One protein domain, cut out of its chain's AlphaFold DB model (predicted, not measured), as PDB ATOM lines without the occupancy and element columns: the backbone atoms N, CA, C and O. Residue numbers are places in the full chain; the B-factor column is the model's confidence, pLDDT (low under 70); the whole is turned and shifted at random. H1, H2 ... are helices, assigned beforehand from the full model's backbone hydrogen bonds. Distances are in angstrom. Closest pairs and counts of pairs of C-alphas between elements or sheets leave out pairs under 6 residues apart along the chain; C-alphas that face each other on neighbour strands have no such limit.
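Overview. This is residues 122 to 205 of the 553 residues of the protein "SWIM-type domain-containing protein" of Kingdonia uniflora (UniProt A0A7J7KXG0). What shape is this? An open, stretched-out string of helices has no common core: long H5 stands at one end, H4 slants toward it, and an unnamed stretch leads past short H3 to a small corner of H1 and H2 at the far end. What is printed? The printed part has 84 residues with five named helices, H1 to H5 in order, and no named strand, and its class is all helix. How large is it? It is extended and flat, with a radius of gyration of the C-alphas of 19.6 A and spans of 50 by 36 by 19 A.

Along the chain. Where is the longest helix? H5, residues 181 to 203, runs 32.5 A from C-alpha 181 at (143.288, 301.118, 213.684) to C-alpha 203 at (115.641, 296.463, 197.232). Where are the others? H4 is residues 164 to 173, 13.9 A, and H3 is residues 144 to 147, 5.6 A. H2 is residues 133 to 139, 10.1 A, and H1 is residues 122 to 129, 10.5 A, from C-alpha 122 at (102.070, 297.457, 237.227).

Arrangement. What is near H5? H4 is close but not clearly touching, at a steep tilt of 56 degrees, opposite ways; their closest C-alphas, of Ile 173 and Leu 188, are 8.0 A apart. Which helices touch? H1 and H2 touch at a steep tilt of 55 degrees, opposite ways, the closest C-alphas, of Val 129 and Lys 136, being 6.0 A apart. H3 is apart from H2 and H4. How are the backbones? Every O i to N i+4 pair is within hydrogen-bond range in H2, H4 and H5, and 3 of 4 are in H1; H3 is too short for such a pair.

Size, cuts and confidence. How far does it reach? The two C-alphas farthest apart, of Pro 133 and Ala 204, are 52.2 A apart; the printed part has no cut. Which link is long? H3 to H4, 16 residues. Where is confidence low? Among the 14 residues with pLDDT under 70 are 122 to 124 and 159 to 163.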
ATOM      1  N   GLN A 122     102.118 297.845 235.814       62.44
ATOM      2  CA  GLN A 122     102.070 297.457 237.227       62.44
ATOM      3  C   GLN A 122     101.925 295.937 237.386       62.44
ATOM      4  O   GLN A 122     102.729 295.325 238.075       62.44
ATOM      5  N   ILE A 123     101.036 295.314 236.606       65.06
ATOM      6  CA  ILE A 123     100.802 293.858 236.582       65.06
ATOM      7  C   ILE A 123     102.086 293.064 236.274       65.06
ATOM      8  O   ILE A 123     102.218 291.914 236.697       65.06
ATOM      9  N   PHE A 124     103.028 293.638 235.519       66.19
ATOM     10  CA  PHE A 124     104.316 293.003 235.232       66.19
ATOM     11  C   PHE A 124     105.345 293.221 236.354       66.19
ATOM     12  O   PHE A 124     106.120 292.315 236.648       66.19
ATOM     13  N   LEU A 125     105.334 294.391 237.003       71.50
ATOM     14  CA  LEU A 125     106.181 294.681 238.165       71.50
ATOM     15  C   LEU A 125     105.752 293.897 239.411       71.50
ATOM     16  O   LEU A 125     106.617 293.404 240.126       71.50
ATOM     17  N   ASP A 126     104.452 293.720 239.643       75.19
ATOM     18  CA  ASP A 126     103.929 292.941 240.772       75.19
ATOM     19  C   ASP A 126     104.377 291.472 240.661       75.19
ATOM     20  O   ASP A 126     104.980 290.926 241.581       75.19
ATOM     21  N   LYS A 127     104.240 290.875 239.466       79.06
ATOM     22  CA  LYS A 127     104.756 289.527 239.155       79.06
ATOM     23  C   LYS A 127     106.276 289.403 239.246       79.06
ATOM     24  O   LYS A 127     106.780 288.289 239.359       79.06
ATOM     25  N   LEU A 128     107.013 290.509 239.135       79.81
ATOM     26  CA  LEU A 128     108.454 290.513 239.370       79.81
ATOM     27  C   LEU A 128     108.755 290.520 240.874       79.81
ATOM     28  O   LEU A 128     109.639 289.786 241.294       79.81
ATOM     29  N   VAL A 129     107.995 291.271 241.680       85.06
ATOM     30  CA  VAL A 129     108.095 291.249 243.154       85.06
ATOM     31  C   VAL A 129     107.789 289.859 243.717       85.06
ATOM     32  O   VAL A 129     108.491 289.424 244.624       85.06
ATOM     33  N   ASP A 130     106.822 289.136 243.142       85.25
ATOM     34  CA  ASP A 130     106.509 287.742 243.506       85.25
ATOM     35  C   ASP A 130     107.688 286.762 243.295       85.25
ATOM     36  O   ASP A 130     107.696 285.674 243.871       85.25
ATOM     37  N   VAL A 131     108.671 287.118 242.454       88.31
ATOM     38  CA  VAL A 131     109.832 286.276 242.102       88.31
ATOM     39  C   VAL A 131     111.120 286.773 242.767       88.31
ATOM     40  O   VAL A 131     111.861 285.976 243.338       88.31
ATOM     41  N   ASP A 132     111.387 288.078 242.699       87.38
ATOM     42  CA  ASP A 132     112.452 288.763 243.432       87.38
ATOM     43  C   ASP A 132     112.099 290.254 243.651       87.38
ATOM     44  O   ASP A 132     112.188 291.066 242.719       87.38
ATOM     45  N   PRO A 133     111.768 290.667 244.891       86.06
ATOM     46  CA  PRO A 133     111.572 292.075 245.241       86.06
ATOM     47  C   PRO A 133     112.794 292.960 244.932       86.06
ATOM     48  O   PRO A 133     112.640 294.148 244.638       86.06
ATOM     49  N   SER A 134     114.003 292.388 244.963       86.94
ATOM     50  CA  SER A 134     115.269 293.088 244.709       86.94
ATOM     51  C   SER A 134     115.385 293.517 243.246       86.94
ATOM     52  O   SER A 134     115.741 294.661 242.971       86.94
ATOM     53  N   ALA A 135     115.015 292.645 242.302       84.25
ATOM     54  CA  ALA A 135     114.973 292.950 240.874       84.25
ATOM     55  C   ALA A 135     114.026 294.117 240.550       84.25
ATOM     56  O   ALA A 135     114.358 294.967 239.724       84.25
ATOM     57  N   LYS A 136     112.879 294.214 241.236       81.81
ATOM     58  CA  LYS A 136     111.958 295.352 241.086       81.81
ATOM     59  C   LYS A 136     112.551 296.644 241.658       81.81
ATOM     60  O   LYS A 136     112.495 297.678 240.998       81.81
ATOM     61  N   ALA A 137     113.180 296.580 242.833       84.75
ATOM     62  CA  ALA A 137     113.891 297.717 243.423       84.75
ATOM     63  C   ALA A 137     115.122 298.163 242.605       84.75
ATOM     64  O   ALA A 137     115.519 299.324 242.688       84.75
ATOM     65  N   TRP A 138     115.721 297.270 241.811       86.25
ATOM     66  CA  TRP A 138     116.774 297.595 240.847       86.25
ATOM     67  C   TRP A 138     116.212 298.239 239.571       86.25
ATOM     68  O   TRP A 138     116.706 299.284 239.159       86.25
ATOM     69  N   LEU A 139     115.144 297.687 238.980       81.19
ATOM     70  CA  LEU A 139     114.513 298.264 237.783       81.19
ATOM     71  C   LEU A 139     113.931 299.664 238.012       81.19
ATOM     72  O   LEU A 139     113.986 300.489 237.106       81.19
ATOM     73  N   ASP A 140     113.416 299.962 239.209       82.25
ATOM     74  CA  ASP A 140     112.935 301.310 239.550       82.25
ATOM     75  C   ASP A 140     114.069 302.353 239.715       82.25
ATOM     76  O   ASP A 140     113.781 303.539 239.876       82.25
ATOM     77  N   GLN A 141     115.349 301.952 239.650       86.31
ATOM     78  CA  GLN A 141     116.499 302.869 239.566       86.31
ATOM     79  C   GLN A 141     116.903 303.195 238.116       86.31
ATOM     80  O   GLN A 141     117.614 304.176 237.896       86.31
ATOM     81  N   GLU A 142     116.478 302.394 237.133       82.56
ATOM     82  CA  GLU A 142     116.884 302.526 235.730       82.56
ATOM     83  C   GLU A 142     115.765 303.198 234.904       82.56
ATOM     84  O   GLU A 142     114.622 302.728 234.944       82.56
ATOM     85  N   PRO A 143     116.047 304.270 234.132       81.00
ATOM     86  CA  PRO A 143     115.035 304.988 233.355       81.00
ATOM     87  C   PRO A 143     114.184 304.071 232.464       81.00
ATOM     88  O   PRO A 143     114.703 303.245 231.711       81.00
ATOM     89  N   TYR A 144     112.854 304.201 232.547       75.38
ATOM     90  CA  TYR A 144     111.921 303.289 231.871       75.38
ATOM     91  C   TYR A 144     112.063 303.302 230.339       75.38
ATOM     92  O   TYR A 144     111.767 302.301 229.693       75.38
ATOM     93  N   ASP A 145     112.540 304.393 229.747       74.81
ATOM     94  CA  ASP A 145     112.856 304.526 228.322       74.81
ATOM     95  C   ASP A 145     114.057 303.673 227.872       74.81
ATOM     96  O   ASP A 145     114.142 303.325 226.694       74.81
ATOM     97  N   HIS A 146     114.931 303.237 228.788       75.56
ATOM     98  CA  HIS A 146     116.030 302.318 228.473       75.56
ATOM     99  C   HIS A 146     115.575 300.855 228.297       75.56
ATOM    100  O   HIS A 146     116.250 300.087 227.610       75.56
ATOM    101  N   TRP A 147     114.461 300.438 228.918       72.50
ATOM    102  CA  TRP A 147     114.095 299.012 229.014       72.50
ATOM    103  C   TRP A 147     112.611 298.670 228.795       72.50
ATOM    104  O   TRP A 147     112.285 297.519 228.494       72.50
ATOM    105  N   CYS A 148     111.692 299.632 228.900       74.00
ATOM    106  CA  CYS A 148     110.253 299.406 228.795       74.00
ATOM    107  C   CYS A 148     109.702 299.892 227.441       74.00
ATOM    108  O   CYS A 148     109.624 301.092 227.182       74.00
ATOM    109  N   ARG A 149     109.247 298.958 226.587       69.00
ATOM    110  CA  ARG A 149     108.760 299.227 225.209       69.00
ATOM    111  C   ARG A 149     107.759 300.380 225.089       69.00
ATOM    112  O   ARG A 149     107.739 301.052 224.065       69.00
ATOM    113  N   SER A 150     106.896 300.578 226.086       70.31
ATOM    114  CA  SER A 150     105.864 301.623 226.074       70.31
ATOM    115  C   SER A 150     106.422 303.041 226.234       70.31
ATOM    116  O   SER A 150     105.702 303.986 225.917       70.31
ATOM    117  N   HIS A 151     107.672 303.174 226.693       73.69
ATOM    118  CA  HIS A 151     108.399 304.427 226.918       73.69
ATOM    119  C   HIS A 151     109.500 304.694 225.873       73.69
ATOM    120  O   HIS A 151     110.196 305.699 225.969       73.69
ATOM    121  N   PHE A 152     109.675 303.811 224.883       74.44
ATOM    122  CA  PHE A 152     110.680 303.978 223.828       74.44
ATOM    123  C   PHE A 152     110.344 305.153 222.901       74.44
ATOM    124  O   PHE A 152     109.178 305.374 222.572       74.44
ATOM    125  N   ASP A 153     111.372 305.850 222.409       77.12
ATOM    126  CA  ASP A 153     111.195 306.931 221.440       77.12
ATOM    127  C   ASP A 153     110.497 306.464 220.146       77.12
ATOM    128  O   ASP A 153     110.925 305.530 219.454       77.12
ATOM    129  N   PHE A 154     109.450 307.202 219.781       80.06
ATOM    130  CA  PHE A 154     108.631 306.949 218.606       80.06
ATOM    131  C   PHE A 154     109.219 307.502 217.297       80.06
ATOM    132  O   PHE A 154     108.625 307.239 216.251       80.06
ATOM    133  N   THR A 155     110.338 308.240 217.276       78.69
ATOM    134  CA  THR A 155     110.990 308.613 216.000       78.69
ATOM    135  C   THR A 155     111.753 307.437 215.386       78.69
ATOM    136  O   THR A 155     111.704 307.240 214.172       78.69
ATOM    137  N   SER A 156     112.373 306.599 216.223       74.94
ATOM    138  CA  SER A 156     113.226 305.471 215.812       74.94
ATOM    139  C   SER A 156     112.532 304.388 214.965       74.94
ATOM    140  O   SER A 156     113.198 303.666 214.218       74.94
ATOM    141  N   LYS A 157     111.209 304.232 215.127       80.75
ATOM    142  CA  LYS A 157     110.373 303.133 214.596       80.75
ATOM    143  C   LYS A 157     110.967 301.725 214.803       80.75
ATOM    144  O   LYS A 157     110.780 300.826 213.980       80.75
ATOM    145  N   CYS A 158     111.706 301.528 215.898       70.88
ATOM    146  CA  CYS A 158     112.428 300.292 216.181       70.88
ATOM    147  C   CYS A 158     111.808 299.520 217.354       70.88
ATOM    148  O   CYS A 158     111.857 299.947 218.501       70.88
ATOM    149  N   GLU A 159     111.283 298.324 217.081       69.12
ATOM    150  CA  GLU A 159     110.698 297.447 218.109       69.12
ATOM    151  C   GLU A 159     111.694 296.488 218.797       69.12
ATOM    152  O   GLU A 159     111.286 295.605 219.553       69.12
ATOM    153  N   HIS A 160     112.992 296.593 218.498       68.31
ATOM    154  CA  HIS A 160     114.004 295.630 218.949       68.31
ATOM    155  C   HIS A 160     114.588 296.015 220.315       68.31
ATOM    156  O   HIS A 160     115.353 296.966 220.413       68.31
ATOM    157  N   ILE A 161     114.281 295.220 221.343       63.81
ATOM    158  CA  ILE A 161     114.786 295.372 222.728       63.81
ATOM    159  C   ILE A 161     115.997 294.457 223.002       63.81
ATOM    160  O   ILE A 161     116.592 294.481 224.073       63.81
ATOM    161  N   THR A 162     116.361 293.585 222.059       63.38
ATOM    162  CA  THR A 162     117.382 292.557 222.289       63.38
ATOM    163  C   THR A 162     118.793 293.047 221.974       63.38
ATOM    164  O   THR A 162     119.038 293.751 220.994       63.38
ATOM    165  N   ASN A 163     119.759 292.552 222.753       62.84
ATOM    166  CA  ASN A 163     121.195 292.767 222.554       62.84
ATOM    167  C   ASN A 163     121.727 292.232 221.200       62.84
ATOM    168  O   ASN A 163     122.868 292.498 220.833       62.84
ATOM    169  N   ASN A 164     120.881 291.557 220.412       71.81
ATOM    170  CA  ASN A 164     121.140 291.034 219.070       71.81
ATOM    171  C   ASN A 164     121.790 292.057 218.112       71.81
ATOM    172  O   ASN A 164     122.585 291.673 217.256       71.81
ATOM    173  N   PHE A 165     121.519 293.364 218.252       66.62
ATOM    174  CA  PHE A 165     122.246 294.392 217.492       66.62
ATOM    175  C   PHE A 165     123.727 294.486 217.887       66.62
ATOM    176  O   PHE A 165     124.588 294.512 217.004       66.62
ATOM    177  N   SER A 166     124.034 294.502 219.188       66.38
ATOM    178  CA  SER A 166     125.418 294.526 219.672       66.38
ATOM    179  C   SER A 166     126.103 293.180 219.427       66.38
ATOM    180  O   SER A 166     127.245 293.165 218.991       66.38
ATOM    181  N   GLU A 167     125.410 292.051 219.590       74.88
ATOM    182  CA  GLU A 167     125.924 290.708 219.279       74.88
ATOM    183  C   GLU A 167     126.243 290.551 217.790       74.88
ATOM    184  O   GLU A 167     127.343 290.123 217.443       74.88
ATOM    185  N   SER A 168     125.333 290.977 216.906       75.19
ATOM    186  CA  SER A 168     125.566 291.003 215.459       75.19
ATOM    187  C   SER A 168     126.767 291.878 215.105       75.19
ATOM    188  O   SER A 168     127.619 291.454 214.327       75.19
ATOM    189  N   PHE A 169     126.874 293.077 215.691       73.25
ATOM    190  CA  PHE A 169     128.005 293.981 215.472       73.25
ATOM    191  C   PHE A 169     129.324 293.404 216.004       73.25
ATOM    192  O   PHE A 169     130.310 293.361 215.271       73.25
ATOM    193  N   ASN A 170     129.332 292.890 217.237       75.56
ATOM    194  CA  ASN A 170     130.472 292.238 217.880       75.56
ATOM    195  C   ASN A 170     130.970 291.055 217.043       75.56
ATOM    196  O   ASN A 170     132.166 290.974 216.759       75.56
ATOM    197  N   TRP A 171     130.062 290.193 216.571       81.62
ATOM    198  CA  TRP A 171     130.367 289.103 215.642       81.62
ATOM    199  C   TRP A 171     131.000 289.616 214.341       81.62
ATOM    200  O   TRP A 171     132.014 289.081 213.887       81.62
ATOM    201  N   TRP A 172     130.448 290.694 213.771       74.75
ATOM    202  CA  TRP A 172     130.954 291.341 212.556       74.75
ATOM    203  C   TRP A 172     132.391 291.853 212.740       74.75
ATOM    204  O   TRP A 172     133.240 291.616 211.879       74.75
ATOM    205  N   ILE A 173     132.690 292.498 213.876       78.25
ATOM    206  CA  ILE A 173     134.011 293.090 214.140       78.25
ATOM    207  C   ILE A 173     135.053 292.111 214.708       78.25
ATOM    208  O   ILE A 173     136.238 292.449 214.732       78.25
ATOM    209  N   MET A 174     134.678 290.893 215.128       81.88
ATOM    210  CA  MET A 174     135.606 289.939 215.769       81.88
ATOM    211  C   MET A 174     136.886 289.659 214.969       81.88
ATOM    212  O   MET A 174     137.924 289.402 215.569       81.88
ATOM    213  N   LYS A 175     136.817 289.716 213.633       76.81
ATOM    214  CA  LYS A 175     137.935 289.419 212.716       76.81
ATOM    215  C   LYS A 175     138.792 290.642 212.347       76.81
ATOM    216  O   LYS A 175     139.707 290.508 211.536       76.81
ATOM    217  N   ILE A 176     138.446 291.823 212.868       78.75
ATOM    218  CA  ILE A 176     139.115 293.102 212.569       78.75
ATOM    219  C   ILE A 176     139.502 293.896 213.824       78.75
ATOM    220  O   ILE A 176     140.389 294.738 213.753       78.75
ATOM    221  N   ARG A 177     138.874 293.630 214.979       78.19
ATOM    222  CA  ARG A 177     139.126 294.340 216.249       78.19
ATOM    223  C   ARG A 177     140.549 294.185 216.801       78.19
ATOM    224  O   ARG A 177     140.937 294.935 217.684       78.19
ATOM    225  N   ASP A 178     141.292 293.194 216.316       77.50
ATOM    226  CA  ASP A 178     142.667 292.867 216.700       77.50
ATOM    227  C   ASP A 178     143.713 293.433 215.717       77.50
ATOM    228  O   ASP A 178     144.892 293.089 215.793       77.50
ATOM    229  N   LYS A 179     143.292 294.265 214.753       76.62
ATOM    230  CA  LYS A 179     144.161 294.854 213.724       76.62
ATOM    231  C   LYS A 179     144.494 296.319 214.047       76.62
ATOM    232  O   LYS A 179     143.738 296.972 214.771       76.62
ATOM    233  N   PRO A 180     145.599 296.871 213.501       77.06
ATOM    234  CA  PRO A 180     145.913 298.292 213.635       77.06
ATOM    235  C   PRO A 180     144.757 299.170 213.147       77.06
ATOM    236  O   PRO A 180     144.161 298.873 212.111       77.06
ATOM    237  N   LEU A 181     144.479 300.269 213.860       63.44
ATOM    238  CA  LEU A 181     143.288 301.118 213.684       63.44
ATOM    239  C   LEU A 181     142.969 301.450 212.215       63.44
ATOM    240  O   LEU A 181     141.826 301.302 211.787       63.44
ATOM    241  N   GLN A 182     143.982 301.823 211.428       70.31
ATOM    242  CA  GLN A 182     143.846 302.087 209.994       70.31
ATOM    243  C   GLN A 182     143.225 300.896 209.237       70.31
ATOM    244  O   GLN A 182     142.272 301.071 208.483       70.31
ATOM    245  N   LYS A 183     143.726 299.675 209.459       67.56
ATOM    246  CA  LYS A 183     143.239 298.456 208.792       67.56
ATOM    247  C   LYS A 183     141.852 298.047 209.276       67.56
ATOM    248  O   LYS A 183     141.066 297.525 208.487       67.56
ATOM    249  N   THR A 184     141.517 298.352 210.524       66.12
ATOM    250  CA  THR A 184     140.164 298.182 211.069       66.12
ATOM    251  C   THR A 184     139.167 299.122 210.385       66.12
ATOM    252  O   THR A 184     138.111 298.664 209.953       66.12
ATOM    253  N   ILE A 185     139.521 300.401 210.197       70.50
ATOM    254  CA  ILE A 185     138.687 301.400 209.504       70.50
ATOM    255  C   ILE A 185     138.547 301.071 208.010       70.50
ATOM    256  O   ILE A 185     137.426 300.990 207.510       70.50
ATOM    257  N   GLU A 186     139.654 300.807 207.303       76.56
ATOM    258  CA  GLU A 186     139.642 300.373 205.894       76.56
ATOM    259  C   GLU A 186     138.704 299.172 205.690       76.56
ATOM    260  O   GLU A 186     137.887 299.146 204.765       76.56
ATOM    261  N   ARG A 187     138.784 298.171 206.578       73.38
ATOM    262  CA  ARG A 187     137.983 296.953 206.459       73.38
ATOM    263  C   ARG A 187     136.518 297.159 206.839       73.38
ATOM    264  O   ARG A 187     135.657 296.594 206.164       73.38
ATOM    265  N   LEU A 188     136.227 297.975 207.854       74.50
ATOM    266  CA  LEU A 188     134.861 298.350 208.226       74.50
ATOM    267  C   LEU A 188     134.167 299.108 207.084       74.50
ATOM    268  O   LEU A 188     133.039 298.766 206.733       74.50
ATOM    269  N   ASN A 189     134.863 300.047 206.437       75.06
ATOM    270  CA  ASN A 189     134.352 300.772 205.271       75.06
ATOM    271  C   ASN A 189     133.971 299.812 204.135       75.06
ATOM    272  O   ASN A 189     132.843 299.860 203.648       75.06
ATOM    273  N   LEU A 190     134.852 298.872 203.769       78.44
ATOM    274  CA  LEU A 190     134.556 297.850 202.755       78.44
ATOM    275  C   LEU A 190     133.363 296.952 203.139       78.44
ATOM    276  O   LEU A 190     132.567 296.571 202.279       78.44
ATOM    277  N   MET A 191     133.213 296.620 204.425       77.31
ATOM    278  CA  MET A 191     132.092 295.818 204.929       77.31
ATOM    279  C   MET A 191     130.759 296.582 204.881       77.31
ATOM    280  O   MET A 191     129.750 296.007 204.466       77.31
ATOM    281  N   ILE A 192     130.753 297.876 205.214       77.75
ATOM    282  CA  ILE A 192     129.578 298.754 205.092       77.75
ATOM    283  C   ILE A 192     129.227 298.988 203.616       77.75
ATOM    284  O   ILE A 192     128.064 298.841 203.242       77.75
ATOM    285  N   MET A 193     130.209 299.266 202.751       78.56
ATOM    286  CA  MET A 193     130.001 299.411 201.303       78.56
ATOM    287  C   MET A 193     129.361 298.156 200.701       78.56
ATOM    288  O   MET A 193     128.363 298.260 199.985       78.56
ATOM    289  N   LYS A 194     129.873 296.964 201.042       82.69
ATOM    290  CA  LYS A 194     129.289 295.689 200.609       82.69
ATOM    291  C   LYS A 194     127.863 295.500 201.139       82.69
ATOM    292  O   LYS A 194     126.983 295.134 200.364       82.69
ATOM    293  N   LEU A 195     127.608 295.794 202.415       79.19
ATOM    294  CA  LEU A 195     126.268 295.709 203.009       79.19
ATOM    295  C   LEU A 195     125.266 296.643 202.309       79.19
ATOM    296  O   LEU A 195     124.146 296.230 202.014       79.19
ATOM    297  N   MET A 196     125.661 297.883 202.008       79.00
ATOM    298  CA  MET A 196     124.817 298.856 201.301       79.00
ATOM    299  C   MET A 196     124.660 298.539 199.807       79.00
ATOM    300  O   MET A 196     123.644 298.895 199.210       79.00
ATOM    301  N   PHE A 197     125.625 297.861 199.184       82.50
ATOM    302  CA  PHE A 197     125.462 297.297 197.844       82.50
ATOM    303  C   PHE A 197     124.431 296.160 197.858       82.50
ATOM    304  O   PHE A 197     123.398 296.282 197.211       82.50
ATOM    305  N   GLU A 198     124.630 295.124 198.681       82.81
ATOM    306  CA  GLU A 198     123.707 293.982 198.779       82.81
ATOM    307  C   GLU A 198     122.279 294.393 199.165       82.81
ATOM    308  O   GLU A 198     121.315 293.818 198.658       82.81
ATOM    309  N   ARG A 199     122.121 295.392 200.048       80.31
ATOM    310  CA  ARG A 199     120.808 295.954 200.400       80.31
ATOM    311  C   ARG A 199     120.147 296.655 199.213       80.31
ATOM    312  O   ARG A 199     118.966 296.414 198.987       80.31
ATOM    313  N   ARG A 200     120.884 297.454 198.430       82.25
ATOM    314  CA  ARG A 200     120.350 298.097 197.214       82.25
ATOM    315  C   ARG A 200     119.988 297.076 196.138       82.25
ATOM    316  O   ARG A 200     118.903 297.170 195.582       82.25
ATOM    317  N   THR A 201     120.827 296.065 195.898       85.81
ATOM    318  CA  THR A 201     120.517 294.985 194.943       85.81
ATOM    319  C   THR A 201     119.262 294.212 195.350       85.81
ATOM    320  O   THR A 201     118.445 293.902 194.494       85.81
ATOM    321  N   LYS A 202     119.061 293.944 196.649       81.06
ATOM    322  CA  LYS A 202     117.834 293.303 197.154       81.06
ATOM    323  C   LYS A 202     116.611 294.216 197.033       81.06
ATOM    324  O   LYS A 202     115.581 293.758 196.556       81.06
ATOM    325  N   ALA A 203     116.729 295.495 197.389       79.88
ATOM    326  CA  ALA A 203     115.641 296.463 197.232       79.88
ATOM    327  C   ALA A 203     115.224 296.644 195.759       79.88
ATOM    328  O   ALA A 203     114.041 296.762 195.475       79.88
ATOM    329  N   ALA A 204     116.165 296.561 194.812       83.75
ATOM    330  CA  ALA A 204     115.874 296.581 193.375       83.75
ATOM    331  C   ALA A 204     115.150 295.316 192.851       83.75
ATOM    332  O   ALA A 204     114.741 295.294 191.696       83.75
ATOM    333  N   THR A 205     114.988 294.271 193.677       84.25
ATOM    334  CA  THR A 205     114.129 293.102 193.381       84.25
ATOM    335  C   THR A 205     112.764 293.165 194.068       84.25
ATOM    336  O   THR A 205     111.983 292.222 193.960       84.25
TER     337      THR A 205